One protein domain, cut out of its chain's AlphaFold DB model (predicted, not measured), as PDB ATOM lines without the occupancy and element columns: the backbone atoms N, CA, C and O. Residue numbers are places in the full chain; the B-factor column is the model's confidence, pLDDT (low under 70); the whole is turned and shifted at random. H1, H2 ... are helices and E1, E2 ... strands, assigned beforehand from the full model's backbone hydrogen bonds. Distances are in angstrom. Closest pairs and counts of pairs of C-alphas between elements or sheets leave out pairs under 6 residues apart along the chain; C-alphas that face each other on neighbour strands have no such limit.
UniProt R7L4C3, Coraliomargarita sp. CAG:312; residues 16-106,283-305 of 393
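AT A GLANCE: This is residues 16 to 106 and 283 to 305 of the 393 residues of a protein of Coraliomargarita sp. CAG:312 (UniProt R7L4C3). A small three-stranded sheet is covered on one face by the far part of a very long helix, H1, whose first part, residues 16 to 41, sticks out as a free arm and makes much of the length. The sheet's other face is bare. The printed part has 114 residues, with H1, E1, E2 and E3 in that order along the chain; the sheet runs E1, E2, E3, antiparallel, and the class is mixed, helices and strands. The whole is extended, a rod of 80 by 26 by 16 A, with a radius of gyration of the C-alphas of 22.1 A.

HOW THE PARTS SIT: The inner strand E2, residues 283 to 291, is antiparallel to the edge strand E1, residues 97 to 104, with N 99 and O 288 at 2.9 A. E2 and the other edge strand, E3, residues 294 to 304, form a hairpin, with N 287 and O 298 at 2.8 A. H1, residues 16 to 71, is on the sheet in two layers, a helix on one face of a sheet, at a height over the sheet of 6.3 A. It lies over E1, E2 and E3 and runs along the strands, at 22 degrees to E3 on the local plane. The closest C-alphas of H1 and E3, Leu 49 and Tyr 296, are 6.0 A apart. In H1, 50 of 52 O i to N i+4 pairs are within hydrogen-bond range.

IN THESE COORDINATES: E1 spans 23.6 A, E2 26.3 A and E3 33.2 A, ending at C-alpha 304 (146.971, 163.695, 116.199). H1 spans 78.8 A from C-alpha 16 (143.474, 106.956, 164.800), with a kink of 32 degrees near residue 38.

THE WHOLE: Without residues 16 to 41, the body spans 43 by 25 by 17 A. Residues 107 to 282 are not printed; C-alphas 106 and 283 are 7.5 A apart. The link from H1 to E1 is long, 25 residues. Residues 33 to 43 and 305 have pLDDT under 70.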
ATOM      1  N   LEU A  16     144.622 106.594 165.634       89.25
ATOM      2  CA  LEU A  16     143.474 106.956 164.800       89.25
ATOM      3  C   LEU A  16     142.976 108.378 165.108       89.25
ATOM      4  O   LEU A  16     142.682 109.135 164.188       89.25
ATOM      5  N   GLY A  17     142.937 108.760 166.390       92.94
ATOM      6  CA  GLY A  17     142.573 110.109 166.821       92.94
ATOM      7  C   GLY A  17     143.540 111.177 166.309       92.94
ATOM      8  O   GLY A  17     143.101 112.204 165.799       92.94
ATOM      9  N   ILE A  18     144.850 110.917 166.363       93.69
ATOM     10  CA  ILE A  18     145.862 111.832 165.813       93.69
ATOM     11  C   ILE A  18     145.723 111.954 164.295       93.69
ATOM     12  O   ILE A  18     145.744 113.067 163.779       93.69
ATOM     13  N   VAL A  19     145.549 110.838 163.581       93.44
ATOM     14  CA  VAL A  19     145.372 110.854 162.120       93.44
ATOM     15  C   VAL A  19     144.095 111.601 161.734       93.44
ATOM     16  O   VAL A  19     144.107 112.372 160.778       93.44
ATOM     17  N   PHE A  20     143.014 111.441 162.497       94.69
ATOM     18  CA  PHE A  20     141.761 112.155 162.265       94.69
ATOM     19  C   PHE A  20     141.912 113.669 162.464       94.69
ATOM     20  O   PHE A  20     141.516 114.447 161.598       94.69
ATOM     21  N   ILE A  21     142.558 114.096 163.554       94.62
ATOM     22  CA  ILE A  21     142.830 115.518 163.816       94.62
ATOM     23  C   ILE A  21     143.763 116.098 162.748       94.62
ATOM     24  O   ILE A  21     143.505 117.185 162.236       94.62
ATOM     25  N   ALA A  22     144.810 115.363 162.363       93.19
ATOM     26  CA  ALA A  22     145.713 115.776 161.294       93.19
ATOM     27  C   ALA A  22     144.982 115.894 159.945       93.19
ATOM     28  O   ALA A  22     145.236 116.837 159.195       93.19
ATOM     29  N   SER A  23     144.037 114.994 159.650       93.12
ATOM     30  CA  SER A  23     143.220 115.051 158.432       93.12
ATOM     31  C   SER A  23     142.334 116.295 158.406       93.12
ATOM     32  O   SER A  23     142.297 116.989 157.394       93.12
ATOM     33  N   ILE A  24     141.659 116.609 159.516       93.56
ATOM     34  CA  ILE A  24     140.820 117.811 159.629       93.56
ATOM     35  C   ILE A  24     141.671 119.073 159.470       93.56
ATOM     36  O   ILE A  24     141.316 119.958 158.694       93.56
ATOM     37  N   LEU A  25     142.816 119.138 160.153       94.38
ATOM     38  CA  LEU A  25     143.735 120.270 160.049       94.38
ATOM     39  C   LEU A  25     144.253 120.454 158.614       94.38
ATOM     40  O   LEU A  25     144.345 121.582 158.140       94.38
ATOM     41  N   SER A  26     144.545 119.359 157.907       90.44
ATOM     42  CA  SER A  26     145.005 119.414 156.513       90.44
ATOM     43  C   SER A  26     143.933 119.981 155.582       90.44
ATOM     44  O   SER A  26     144.232 120.859 154.777       90.44
ATOM     45  N   VAL A  27     142.683 119.521 155.711       88.62
ATOM     46  CA  VAL A  27     141.558 120.034 154.911       88.62
ATOM     47  C   VAL A  27     141.334 121.517 155.198       88.62
ATOM     48  O   VAL A  27     141.257 122.313 154.265       88.62
ATOM     49  N   TYR A  28     141.338 121.905 156.474       89.81
ATOM     50  CA  TYR A  28     141.169 123.296 156.883       89.81
ATOM     51  C   TYR A  28     142.272 124.209 156.325       89.81
ATOM     52  O   TYR A  28     141.993 125.301 155.837       89.81
ATOM     53  N   LEU A  29     143.531 123.755 156.337       83.88
ATOM     54  CA  LEU A  29     144.647 124.503 155.756       83.88
ATOM     55  C   LEU A  29     144.522 124.649 154.238       83.88
ATOM     56  O   LEU A  29     144.848 125.715 153.716       83.88
ATOM     57  N   ILE A  30     144.054 123.618 153.532       83.69
ATOM     58  CA  ILE A  30     143.814 123.688 152.085       83.69
ATOM     59  C   ILE A  30     142.699 124.692 151.793       83.69
ATOM     60  O   ILE A  30     142.887 125.570 150.954       83.69
ATOM     61  N   GLU A  31     141.574 124.620 152.503       78.06
ATOM     62  CA  GLU A  31     140.451 125.547 152.321       78.06
ATOM     63  C   GLU A  31     140.847 126.996 152.627       78.06
ATOM     64  O   GLU A  31     140.592 127.886 151.814       78.06
ATOM     65  N   TYR A  32     141.542 127.227 153.744       77.69
ATOM     66  CA  TYR A  32     142.039 128.545 154.136       77.69
ATOM     67  C   TYR A  32     143.044 129.102 153.120       77.69
ATOM     68  O   TYR A  32     142.925 130.245 152.674       77.69
ATOM     69  N   SER A  33     144.002 128.277 152.687       63.16
ATOM     70  CA  SER A  33     144.996 128.676 151.687       63.16
ATOM     71  C   SER A  33     144.333 128.991 150.352       63.16
ATOM     72  O   SER A  33     144.658 129.992 149.728       63.16
ATOM     73  N   VAL A  34     143.362 128.190 149.914       65.69
ATOM     74  CA  VAL A  34     142.621 128.437 148.672       65.69
ATOM     75  C   VAL A  34     141.783 129.715 148.772       65.69
ATOM     76  O   VAL A  34     141.727 130.468 147.799       65.69
ATOM     77  N   ALA A  35     141.169 129.993 149.923       63.00
ATOM     78  CA  ALA A  35     140.358 131.188 150.142       63.00
ATOM     79  C   ALA A  35     141.191 132.482 150.194       63.00
ATOM     80  O   ALA A  35     140.765 133.494 149.640       63.00
ATOM     81  N   GLU A  36     142.384 132.461 150.799       58.09
ATOM     82  CA  GLU A  36     143.238 133.653 150.921       58.09
ATOM     83  C   GLU A  36     144.215 133.842 149.739       58.09
ATOM     84  O   GLU A  36     144.558 134.976 149.388       58.09
ATOM     85  N   LEU A  37     144.640 132.763 149.068       56.25
ATOM     86  CA  LEU A  37     145.536 132.843 147.905       56.25
ATOM     87  C   LEU A  37     144.799 133.197 146.614       56.25
ATOM     88  O   LEU A  37     145.374 133.904 145.791       56.25
ATOM     89  N   LYS A  38     143.542 132.767 146.424       55.34
ATOM     90  CA  LYS A  38     142.774 133.085 145.204       55.34
ATOM     91  C   LYS A  38     142.676 134.594 144.927       55.34
ATOM     92  O   LYS A  38     142.978 134.979 143.799       55.34
ATOM     93  N   PRO A  39     142.350 135.464 145.906       54.50
ATOM     94  CA  PRO A  39     142.281 136.906 145.675       54.50
ATOM     95  C   PRO A  39     143.652 137.514 145.355       54.50
ATOM     96  O   PRO A  39     143.789 138.249 144.383       54.50
ATOM     97  N   ARG A  40     144.697 137.185 146.132       51.06
ATOM     98  CA  ARG A  40     146.039 137.771 145.946       51.06
ATOM     99  C   ARG A  40     146.723 137.283 144.668       51.06
ATOM    100  O   ARG A  40     147.363 138.085 143.989       51.06
ATOM    101  N   ALA A  41     146.572 136.003 144.326       57.19
ATOM    102  CA  ALA A  41     147.055 135.453 143.066       57.19
ATOM    103  C   ALA A  41     146.300 136.072 141.884       57.19
ATOM    104  O   ALA A  41     146.947 136.496 140.936       57.19
ATOM    105  N   SER A  42     144.974 136.225 141.975       66.56
ATOM    106  CA  SER A  42     144.161 136.873 140.939       66.56
ATOM    107  C   SER A  42     144.566 138.334 140.712       66.56
ATOM    108  O   SER A  42     144.857 138.701 139.579       66.56
ATOM    109  N   SER A  43     144.718 139.149 141.762       69.12
ATOM    110  CA  SER A  43     145.086 140.566 141.596       69.12
ATOM    111  C   SER A  43     146.527 140.775 141.116       69.12
ATOM    112  O   SER A  43     146.800 141.687 140.335       69.12
ATOM    113  N   ALA A  44     147.482 139.959 141.579       74.69
ATOM    114  CA  ALA A  44     148.860 140.014 141.082       74.69
ATOM    115  C   ALA A  44     148.944 139.562 139.616       74.69
ATOM    116  O   ALA A  44     149.702 140.133 138.828       74.69
ATOM    117  N   TYR A  45     148.134 138.568 139.254       78.31
ATOM    118  CA  TYR A  45     148.029 138.053 137.901       78.31
ATOM    119  C   TYR A  45     147.376 139.053 136.948       78.31
ATOM    120  O   TYR A  45     147.944 139.362 135.908       78.31
ATOM    121  N   GLU A  46     146.259 139.661 137.332       82.75
ATOM    122  CA  GLU A  46     145.609 140.716 136.555       82.75
ATOM    123  C   GLU A  46     146.540 141.915 136.346       82.75
ATOM    124  O   GLU A  46     146.718 142.379 135.222       82.75
ATOM    125  N   ARG A  47     147.242 142.359 137.401       86.19
ATOM    126  CA  ARG A  47     148.258 143.414 137.276       86.19
ATOM    127  C   ARG A  47     149.361 143.025 136.295       86.19
ATOM    128  O   ARG A  47     149.849 143.884 135.568       86.19
ATOM    129  N   SER A  48     149.760 141.752 136.269       89.12
ATOM    130  CA  SER A  48     150.748 141.268 135.306       89.12
ATOM    131  C   SER A  48     150.260 141.363 133.864       89.12
ATOM    132  O   SER A  48     150.993 141.885 133.032       89.12
ATOM    133  N   LEU A  49     149.023 140.933 133.598       91.19
ATOM    134  CA  LEU A  49     148.425 140.979 132.265       91.19
ATOM    135  C   LEU A  49     148.210 142.418 131.803       91.19
ATOM    136  O   LEU A  49     148.513 142.739 130.660       91.19
ATOM    137  N   ARG A  50     147.772 143.298 132.711       92.62
ATOM    138  CA  ARG A  50     147.653 144.732 132.448       92.62
ATOM    139  C   ARG A  50     148.995 145.327 132.027       92.62
ATOM    140  O   ARG A  50     149.067 145.962 130.985       92.62
ATOM    141  N   MET A  51     150.063 145.098 132.797       92.69
ATOM    142  CA  MET A  51     151.403 145.598 132.448       92.69
ATOM    143  C   MET A  51     151.869 145.079 131.086       92.69
ATOM    144  O   MET A  51     152.353 145.864 130.276       92.69
ATOM    145  N   ASP A  52     151.676 143.786 130.824       93.75
ATOM    146  CA  ASP A  52     152.033 143.165 129.550       93.75
ATOM    147  C   ASP A  52     151.223 143.788 128.384       93.75
ATOM    148  O   ASP A  52     151.784 144.070 127.326       93.75
ATOM    149  N   ALA A  53     149.937 144.103 128.592       94.44
ATOM    150  CA  ALA A  53     149.091 144.774 127.603       94.44
ATOM    151  C   ALA A  53     149.554 146.213 127.313       94.44
ATOM    152  O   ALA A  53     149.623 146.614 126.154       94.44
ATOM    153  N   TYR A  54     149.934 146.983 128.337       95.44
ATOM    154  CA  TYR A  54     150.509 148.321 128.142       95.44
ATOM    155  C   TYR A  54     151.860 148.274 127.423       95.44
ATOM    156  O   TYR A  54     152.139 149.126 126.580       95.44
ATOM    157  N   SER A  55     152.701 147.282 127.725       94.25
ATOM    158  CA  SER A  55     153.949 147.061 126.992       94.25
ATOM    159  C   SER A  55     153.685 146.767 125.514       94.25
ATOM    160  O   SER A  55     154.333 147.370 124.661       94.25
ATOM    161  N   ALA A  56     152.705 145.913 125.210       95.12
ATOM    162  CA  ALA A  56     152.298 145.611 123.840       95.12
ATOM    163  C   ALA A  56     151.706 146.832 123.113       95.12
ATOM    164  O   ALA A  56     152.042 147.070 121.957       95.12
ATOM    165  N   LEU A  57     150.895 147.649 123.796       96.00
ATOM    166  CA  LEU A  57     150.369 148.908 123.256       96.00
ATOM    167  C   LEU A  57     151.504 149.872 122.878       96.00
ATOM    168  O   LEU A  57     151.514 150.406 121.773       96.00
ATOM    169  N   ASN A  58     152.485 150.063 123.763       94.81
ATOM    170  CA  ASN A  58     153.632 150.930 123.483       94.81
ATOM    171  C   ASN A  58     154.496 150.393 122.333       94.81
ATOM    172  O   ASN A  58     154.971 151.172 121.512       94.81
ATOM    173  N   ALA A  59     154.676 149.072 122.245       95.00
ATOM    174  CA  ALA A  59     155.371 148.450 121.120       95.00
ATOM    175  C   ALA A  59     154.617 148.665 119.796       95.00
ATOM    176  O   ALA A  59     155.239 148.967 118.785       95.00
ATOM    177  N   ALA A  60     153.285 148.578 119.806       95.88
ATOM    178  CA  ALA A  60     152.455 148.851 118.636       95.88
ATOM    179  C   ALA A  60     152.573 150.310 118.165       95.88
ATOM    180  O   ALA A  60     152.707 150.559 116.971       95.88
ATOM    181  N   VAL A  61     152.586 151.267 119.100       95.44
ATOM    182  CA  VAL A  61     152.830 152.687 118.791       95.44
ATOM    183  C   VAL A  61     154.227 152.885 118.197       95.44
ATOM    184  O   VAL A  61     154.364 153.594 117.208       95.44
ATOM    185  N   ALA A  62     155.254 152.220 118.732       93.94
ATOM    186  CA  ALA A  62     156.605 152.296 118.173       93.94
ATOM    187  C   ALA A  62     156.676 151.767 116.727       93.94
ATOM    188  O   ALA A  62     157.363 152.358 115.901       93.94
ATOM    189  N   VAL A  63     155.932 150.702 116.406       93.81
ATOM    190  CA  VAL A  63     155.819 150.198 115.027       93.81
ATOM    191  C   VAL A  63     155.120 151.218 114.122       93.81
ATOM    192  O   VAL A  63     155.559 151.431 112.998       93.81
ATOM    193  N   LEU A  64     154.064 151.891 114.591       94.81
ATOM    194  CA  LEU A  64     153.425 152.962 113.813       94.81
ATOM    195  C   LEU A  64     154.390 154.120 113.513       94.81
ATOM    196  O   LEU A  64     154.398 154.617 112.389       94.81
ATOM    197  N   GLU A  65     155.213 154.522 114.484       93.00
ATOM    198  CA  GLU A  65     156.245 155.545 114.272       93.00
ATOM    199  C   GLU A  65     157.340 155.070 113.305       93.00
ATOM    200  O   GLU A  65     157.779 155.842 112.460       93.00
ATOM    201  N   GLU A  66     157.727 153.790 113.346       92.56
ATOM    202  CA  GLU A  66     158.643 153.194 112.363       92.56
ATOM    203  C   GLU A  66     158.079 153.311 110.933       92.56
ATOM    204  O   GLU A  66     158.766 153.800 110.036       92.56
ATOM    205  N   TYR A  67     156.810 152.945 110.716       92.75
ATOM    206  CA  TYR A  67     156.149 153.129 109.416       92.75
ATOM    207  C   TYR A  67     156.084 154.598 108.998       92.75
ATOM    208  O   TYR A  67     156.311 154.923 107.832       92.75
ATOM    209  N   TYR A  68     155.798 155.494 109.945       92.12
ATOM    210  CA  TYR A  68     155.776 156.926 109.685       92.12
ATOM    211  C   TYR A  68     157.148 157.438 109.215       92.12
ATOM    212  O   TYR A  68     157.217 158.178 108.232       92.12
ATOM    213  N   GLU A  69     158.236 157.019 109.867       91.75
ATOM    214  CA  GLU A  69     159.606 157.402 109.507       91.75
ATOM    215  C   GLU A  69     160.057 156.814 108.162       91.75
ATOM    216  O   GLU A  69     160.708 157.515 107.382       91.75
ATOM    217  N   ILE A  70     159.704 155.557 107.873       90.75
ATOM    218  CA  ILE A  70     160.119 154.852 106.650       90.75
ATOM    219  C   ILE A  70     159.344 155.350 105.422       90.75
ATOM    220  O   ILE A  70     159.953 155.719 104.417       90.75
ATOM    221  N   ASP A  71     158.010 155.389 105.495       89.00
ATOM    222  CA  ASP A  71     157.151 155.682 104.336       89.00
ATOM    223  C   ASP A  71     156.822 157.179 104.184       89.00
ATOM    224  O   ASP A  71     156.202 157.600 103.191       89.00
ATOM    225  N   GLY A  72     157.231 157.988 105.169       90.00
ATOM    226  CA  GLY A  72     156.891 159.403 105.286       90.00
ATOM    227  C   GLY A  72     155.430 159.635 105.679       90.00
ATOM    228  O   GLY A  72     154.846 160.645 105.284       90.00
ATOM    229  N   GLY A  73     154.805 158.675 106.365       92.12
ATOM    230  CA  GLY A  73     153.426 158.770 106.839       92.12
ATOM    231  C   GLY A  73     152.738 157.420 107.039       92.12
ATOM    232  O   GLY A  73     153.174 156.384 106.536       92.12
ATOM    233  N   ILE A  74     151.611 157.458 107.745       94.50
ATOM    234  CA  ILE A  74     150.690 156.325 107.876       94.50
ATOM    235  C   ILE A  74     149.512 156.612 106.948       94.50
ATOM    236  O   ILE A  74     148.945 157.694 107.010       94.50
ATOM    237  N   TYR A  75     149.155 155.673 106.083       95.25
ATOM    238  CA  TYR A  75     148.198 155.863 104.995       95.25
ATOM    239  C   TYR A  75     147.130 154.769 104.964       95.25
ATOM    240  O   TYR A  75     145.944 155.076 104.966       95.25
ATOM    241  N   ALA A  76     147.522 153.494 104.934       95.44
ATOM    242  CA  ALA A  76     146.595 152.386 104.704       95.44
ATOM    243  C   ALA A  76     147.071 151.093 105.365       95.44
ATOM    244  O   ALA A  76     148.272 150.844 105.431       95.44
ATOM    245  N   ALA A  77     146.138 150.220 105.759       94.50
ATOM    246  CA  ALA A  77     146.460 148.913 106.343       94.50
ATOM    247  C   ALA A  77     147.350 148.042 105.431       94.50
ATOM    248  O   ALA A  77     148.128 147.224 105.920       94.50
ATOM    249  N   SER A  78     147.303 148.264 104.111       92.38
ATOM    250  CA  SER A  78     148.163 147.608 103.117       92.38
ATOM    251  C   SER A  78     149.659 147.919 103.262       92.38
ATOM    252  O   SER A  78     150.466 147.210 102.667       92.38
ATOM    253  N   GLN A  79     150.044 148.905 104.081       92.62
ATOM    254  CA  GLN A  79     151.433 149.091 104.526       92.62
ATOM    255  C   GLN A  79     151.929 147.949 105.426       92.62
ATOM    256  O   GLN A  79     153.130 147.732 105.544       92.62
ATOM    257  N   GLY A  80     151.019 147.211 106.067       92.69
ATOM    258  CA  GLY A  80     151.345 146.079 106.936       92.69
ATOM    259  C   GLY A  80     151.270 146.373 108.436       92.69
ATOM    260  O   GLY A  80     151.457 145.460 109.235       92.69
ATOM    261  N   TRP A  81     150.925 147.599 108.843       94.31
ATOM    262  CA  TRP A  81     150.792 147.951 110.262       94.31
ATOM    263  C   TRP A  81     149.538 147.382 110.949       94.31
ATOM    264  O   TRP A  81     149.414 147.527 112.162       94.31
ATOM    265  N   GLU A  82     148.607 146.735 110.230       96.25
ATOM    266  CA  GLU A  82     147.355 146.198 110.809       96.25
ATOM    267  C   GLU A  82     147.622 145.198 111.950       96.25
ATOM    268  O   GLU A  82     146.919 145.201 112.961       96.25
ATOM    269  N   TYR A  83     148.670 144.381 111.819       96.31
ATOM    270  CA  TYR A  83     149.083 143.396 112.822       96.31
ATOM    271  C   TYR A  83     150.560 143.604 113.195       96.31
ATOM    272  O   TYR A  83     151.420 142.811 112.804       96.31
ATOM    273  N   PRO A  84     150.880 144.660 113.964       94.00
ATOM    274  CA  PRO A  84     152.244 145.182 114.106       94.00
ATOM    275  C   PRO A  84     153.221 144.217 114.797       94.00
ATOM    276  O   PRO A  84     154.430 144.357 114.643       94.00
ATOM    277  N   LEU A  85     152.711 143.254 115.574       93.00
ATOM    278  CA  LEU A  85     153.504 142.304 116.367       93.00
ATOM    279  C   LEU A  85     153.277 140.839 115.952       93.00
ATOM    280  O   LEU A  85     153.652 139.926 116.686       93.00
ATOM    281  N   ALA A  86     152.636 140.590 114.804       90.38
ATOM    282  CA  ALA A  86     152.307 139.229 114.362       90.38
ATOM    283  C   ALA A  86     153.522 138.410 113.899       90.38
ATOM    284  O   ALA A  86     153.440 137.186 113.819       90.38
ATOM    285  N   ASP A  87     154.650 139.057 113.619       86.31
ATOM    286  CA  ASP A  87     155.901 138.400 113.233       86.31
ATOM    287  C   ASP A  87     156.711 137.856 114.424       86.31
ATOM    288  O   ASP A  87     157.776 137.271 114.230       86.31
ATOM    289  N   GLY A  88     156.220 138.039 115.654       83.19
ATOM    290  CA  GLY A  88     156.877 137.555 116.864       83.19
ATOM    291  C   GLY A  88     158.078 138.392 117.308       83.19
ATOM    292  O   GLY A  88     158.831 137.944 118.169       83.19
ATOM    293  N   ARG A  89     158.262 139.618 116.786       83.44
ATOM    294  CA  ARG A  89     159.366 140.514 117.197       83.44
ATOM    295  C   ARG A  89     159.334 140.919 118.680       83.44
ATOM    296  O   ARG A  89     160.328 141.418 119.204       83.44
ATOM    297  N   VAL A  90     158.198 140.723 119.354       85.88
ATOM    298  CA  VAL A  90     158.004 140.964 120.790       85.88
ATOM    299  C   VAL A  90     157.452 139.703 121.447       85.88
ATOM    300  O   VAL A  90     156.387 139.215 121.076       85.88
ATOM    301  N   GLU A  91     158.144 139.226 122.481       85.12
ATOM    302  CA  GLU A  91     157.715 138.096 123.303       85.12
ATOM    303  C   GLU A  91     157.264 138.554 124.694       85.12
ATOM    304  O   GLU A  91     157.818 139.484 125.289       85.12
ATOM    305  N   LEU A  92     156.267 137.865 125.251       86.88
ATOM    306  CA  LEU A  92     155.816 138.118 126.616       86.88
ATOM    307  C   LEU A  92     156.815 137.522 127.626       86.88
ATOM    308  O   LEU A  92     157.031 136.309 127.606       86.88
ATOM    309  N   PRO A  93     157.338 138.298 128.601       82.88
ATOM    310  CA  PRO A  93     158.361 137.820 129.545       82.88
ATOM    311  C   PRO A  93     157.973 136.582 130.363       82.88
ATOM    312  O   PRO A  93     158.824 135.867 130.882       82.88
ATOM    313  N   ARG A  94     156.669 136.355 130.537       80.88
ATOM    314  CA  ARG A  94     156.091 135.260 131.330       80.88
ATOM    315  C   ARG A  94     155.315 134.265 130.454       80.88
ATOM    316  O   ARG A  94     154.463 133.541 130.964       80.88
ATOM    317  N   GLY A  95     155.578 134.261 129.145       83.69
ATOM    318  CA  GLY A  95     154.844 133.478 128.152       83.69
ATOM    319  C   GLY A  95     153.384 133.917 127.995       83.69
ATOM    320  O   GLY A  95     152.941 134.892 128.611       83.69
ATOM    321  N   GLY A  96     152.625 133.182 127.188       85.81
ATOM    322  CA  GLY A  96     151.235 133.495 126.847       85.81
ATOM    323  C   GLY A  96     151.076 133.921 125.389       85.81
ATOM    324  O   GLY A  96     152.044 133.963 124.635       85.81
ATOM    325  N   GLU A  97     149.842 134.227 125.017       90.75
ATOM    326  CA  GLU A  97     149.471 134.683 123.684       90.75
ATOM    327  C   GLU A  97     149.216 136.190 123.724       90.75
ATOM    328  O   GLU A  97     148.553 136.708 124.626       90.75
ATOM    329  N   MET A  98     149.751 136.893 122.732       93.69
ATOM    330  CA  MET A  98     149.538 138.317 122.524       93.69
ATOM    331  C   MET A  98     148.954 138.508 121.133       93.69
ATOM    332  O   MET A  98     149.537 138.064 120.147       93.69
ATOM    333  N   GLN A  99     147.829 139.205 121.059       95.25
ATOM    334  CA  GLN A  99     147.247 139.650 119.806       95.25
ATOM    335  C   GLN A  99     147.138 141.168 119.835       95.25
ATOM    336  O   GLN A  99     146.532 141.731 120.746       95.25
ATOM    337  N   VAL A 100     147.724 141.817 118.833       97.19
ATOM    338  CA  VAL A 100     147.577 143.254 118.613       97.19
ATOM    339  C   VAL A 100     147.005 143.476 117.225       97.19
ATOM    340  O   VAL A 100     147.548 142.954 116.250       97.19
ATOM    341  N   LYS A 101     145.922 144.246 117.152       97.75
ATOM    342  CA  LYS A 101     145.291 144.673 115.906       97.75
ATOM    343  C   LYS A 101     145.151 146.187 115.902       97.75
ATOM    344  O   LYS A 101     144.677 146.766 116.876       97.75
ATOM    345  N   ILE A 102     145.531 146.818 114.802       97.88
ATOM    346  CA  ILE A 102     145.326 148.243 114.564       97.88
ATOM    347  C   ILE A 102     144.266 148.394 113.476       97.88
ATOM    348  O   ILE A 102     144.311 147.714 112.457       97.88
ATOM    349  N   THR A 103     143.282 149.259 113.693       97.19
ATOM    350  CA  THR A 103     142.216 149.561 112.728       97.19
ATOM    351  C   THR A 103     142.084 151.066 112.550       97.19
ATOM    352  O   THR A 103     142.270 151.825 113.497       97.19
ATOM    353  N   ASP A 104     141.770 151.495 111.332       96.81
ATOM    354  CA  ASP A 104     141.459 152.888 111.027       96.81
ATOM    355  C   ASP A 104     139.970 153.180 111.255       96.81
ATOM    356  O   ASP A 104     139.103 152.663 110.548       96.81
ATOM    357  N   GLU A 105     139.682 154.021 112.247       95.62
ATOM    358  CA  GLU A 105     138.325 154.458 112.593       95.62
ATOM    359  C   GLU A 105     137.877 155.675 111.769       95.62
ATOM    360  O   GLU A 105     136.695 156.012 111.748       95.62
ATOM    361  N   SER A 106     138.796 156.303 111.028       96.69
ATOM    362  CA  SER A 106     138.514 157.440 110.144       96.69
ATOM    363  C   SER A 106     138.091 157.028 108.728       96.69
ATOM    364  O   SER A 106     138.280 157.768 107.769       96.69
ATOM    365  N   LEU A 283     143.256 156.078 114.818       96.88
ATOM    366  CA  LEU A 283     143.592 154.657 114.845       96.88
ATOM    367  C   LEU A 283     143.133 154.034 116.163       96.88
ATOM    368  O   LEU A 283     143.360 154.586 117.238       96.88
ATOM    369  N   LYS A 284     142.537 152.848 116.094       96.94
ATOM    370  CA  LYS A 284     142.194 152.019 117.250       96.94
ATOM    371  C   LYS A 284     143.184 150.869 117.359       96.94
ATOM    372  O   LYS A 284     143.293 150.062 116.441       96.94
ATOM    373  N   ILE A 285     143.893 150.795 118.480       97.94
ATOM    374  CA  ILE A 285     144.866 149.749 118.798       97.94
ATOM    375  C   ILE A 285     144.243 148.823 119.840       97.94
ATOM    376  O   ILE A 285     144.108 149.187 121.008       97.94
ATOM    377  N   GLU A 286     143.871 147.624 119.417       97.94
ATOM    378  CA  GLU A 286     143.299 146.585 120.266       97.94
ATOM    379  C   GLU A 286     144.380 145.588 120.664       97.94
ATOM    380  O   GLU A 286     145.023 144.970 119.815       97.94
ATOM    381  N   VAL A 287     144.566 145.415 121.968       97.06
ATOM    382  CA  VAL A 287     145.546 144.515 122.566       97.06
ATOM    383  C   VAL A 287     144.809 143.493 123.416       97.06
ATOM    384  O   VAL A 287     144.096 143.842 124.356       97.06
ATOM    385  N   THR A 288     145.022 142.218 123.107       95.56
ATOM    386  CA  THR A 288     144.516 141.089 123.888       95.56
ATOM    387  C   THR A 288     145.689 140.246 124.364       95.56
ATOM    388  O   THR A 288     146.452 139.723 123.553       95.56
ATOM    389  N   ILE A 289     145.832 140.111 125.683       94.19
ATOM    390  CA  ILE A 289     146.835 139.247 126.314       94.19
ATOM    391  C   ILE A 289     146.124 138.069 126.962       94.19
ATOM    392  O   ILE A 289     145.259 138.262 127.815       94.19
ATOM    393  N   LYS A 290     146.519 136.848 126.602       90.56
ATOM    394  CA  LYS A 290     146.013 135.609 127.202       90.56
ATOM    395  C   LYS A 290     147.143 134.836 127.851       90.56
ATOM    396  O   LYS A 290     148.195 134.607 127.259       90.56
ATOM    397  N   ARG A 291     146.923 134.384 129.080       88.44
ATOM    398  CA  ARG A 291     147.835 133.473 129.777       88.44
ATOM    399  C   ARG A 291     146.986 132.522 130.610       88.44
ATOM    400  O   ARG A 291     146.204 132.966 131.452       88.44
ATOM    401  N   GLY A 292     147.119 131.215 130.387       83.69
ATOM    402  CA  GLY A 292     146.284 130.219 131.065       83.69
ATOM    403  C   GLY A 292     144.791 130.536 130.917       83.69
ATOM    404  O   GLY A 292     144.298 130.650 129.802       83.69
ATOM    405  N   SER A 293     144.090 130.709 132.040       78.19
ATOM    406  CA  SER A 293     142.671 131.092 132.074       78.19
ATOM    407  C   SER A 293     142.415 132.600 132.145       78.19
ATOM    408  O   SER A 293     141.257 132.991 132.184       78.19
ATOM    409  N   GLY A 294     143.454 133.434 132.248       83.75
ATOM    410  CA  GLY A 294     143.280 134.884 132.327       83.75
ATOM    411  C   GLY A 294     143.439 135.551 130.975       83.75
ATOM    412  O   GLY A 294     144.338 135.217 130.199       83.75
ATOM    413  N   GLU A 295     142.583 136.532 130.742       88.31
ATOM    414  CA  GLU A 295     142.548 137.353 129.539       88.31
ATOM    415  C   GLU A 295     142.531 138.822 129.954       88.31
ATOM    416  O   GLU A 295     141.896 139.191 130.936       88.31
ATOM    417  N   TYR A 296     143.244 139.677 129.236       92.75
ATOM    418  CA  TYR A 296     143.184 141.117 129.451       92.75
ATOM    419  C   TYR A 296     143.030 141.821 128.122       92.75
ATOM    420  O   TYR A 296     143.807 141.574 127.199       92.75
ATOM    421  N   TYR A 297     142.041 142.707 128.050       94.81
ATOM    422  CA  TYR A 297     141.774 143.514 126.874       94.81
ATOM    423  C   TYR A 297     142.051 144.986 127.172       94.81
ATOM    424  O   TYR A 297     141.548 145.559 128.145       94.81
ATOM    425  N   LEU A 298     142.842 145.596 126.299       95.31
ATOM    426  CA  LEU A 298     143.223 146.999 126.331       95.31
ATOM    427  C   LEU A 298     143.002 147.583 124.936       95.31
ATOM    428  O   LEU A 298     143.496 147.046 123.952       95.31
ATOM    429  N   CYS A 299     142.286 148.697 124.853       96.81
ATOM    430  CA  CYS A 299     142.044 149.414 123.609       96.81
ATOM    431  C   CYS A 299     142.543 150.851 123.748       96.81
ATOM    432  O   CYS A 299     142.054 151.590 124.603       96.81
ATOM    433  N   GLY A 300     143.503 151.249 122.918       96.50
ATOM    434  CA  GLY A 300     144.018 152.616 122.840       96.50
ATOM    435  C   GLY A 300     143.572 153.305 121.554       96.50
ATOM    436  O   GLY A 300     143.637 152.709 120.486       96.50
ATOM    437  N   TYR A 301     143.146 154.561 121.645       95.50
ATOM    438  CA  TYR A 301     142.860 155.406 120.486       95.50
ATOM    439  C   TYR A 301     144.047 156.332 120.240       95.50
ATOM    440  O   TYR A 301     144.413 157.099 121.130       95.50
ATOM    441  N   TYR A 302     144.643 156.239 119.057       94.88
ATOM    442  CA  TYR A 302     145.834 156.962 118.631       94.88
ATOM    443  C   TYR A 302     145.467 157.977 117.548       94.88
ATOM    444  O   TYR A 302     145.011 157.600 116.470       94.88
ATOM    445  N   ALA A 303     145.646 159.260 117.840       93.06
ATOM    446  CA  ALA A 303     145.266 160.361 116.958       93.06
ATOM    447  C   ALA A 303     146.282 161.500 117.054       93.06
ATOM    448  O   ALA A 303     147.108 161.520 117.971       93.06
ATOM    449  N   GLU A 304     146.221 162.439 116.110       85.31
ATOM    450  CA  GLU A 304     146.971 163.695 116.199       85.31
ATOM    451  C   GLU A 304     146.481 164.530 117.384       85.31
ATOM    452  O   GLU A 304     145.310 164.476 117.759       85.31
ATOM    453  N   ASP A 305     147.400 165.266 118.005       68.50
ATOM    454  CA  ASP A 305     147.110 166.141 119.133       68.50
ATOM    455  C   ASP A 305     146.211 167.296 118.679       68.50
ATOM    456  O   ASP A 305     146.685 168.327 118.200       68.50
TER     457      ASP A 305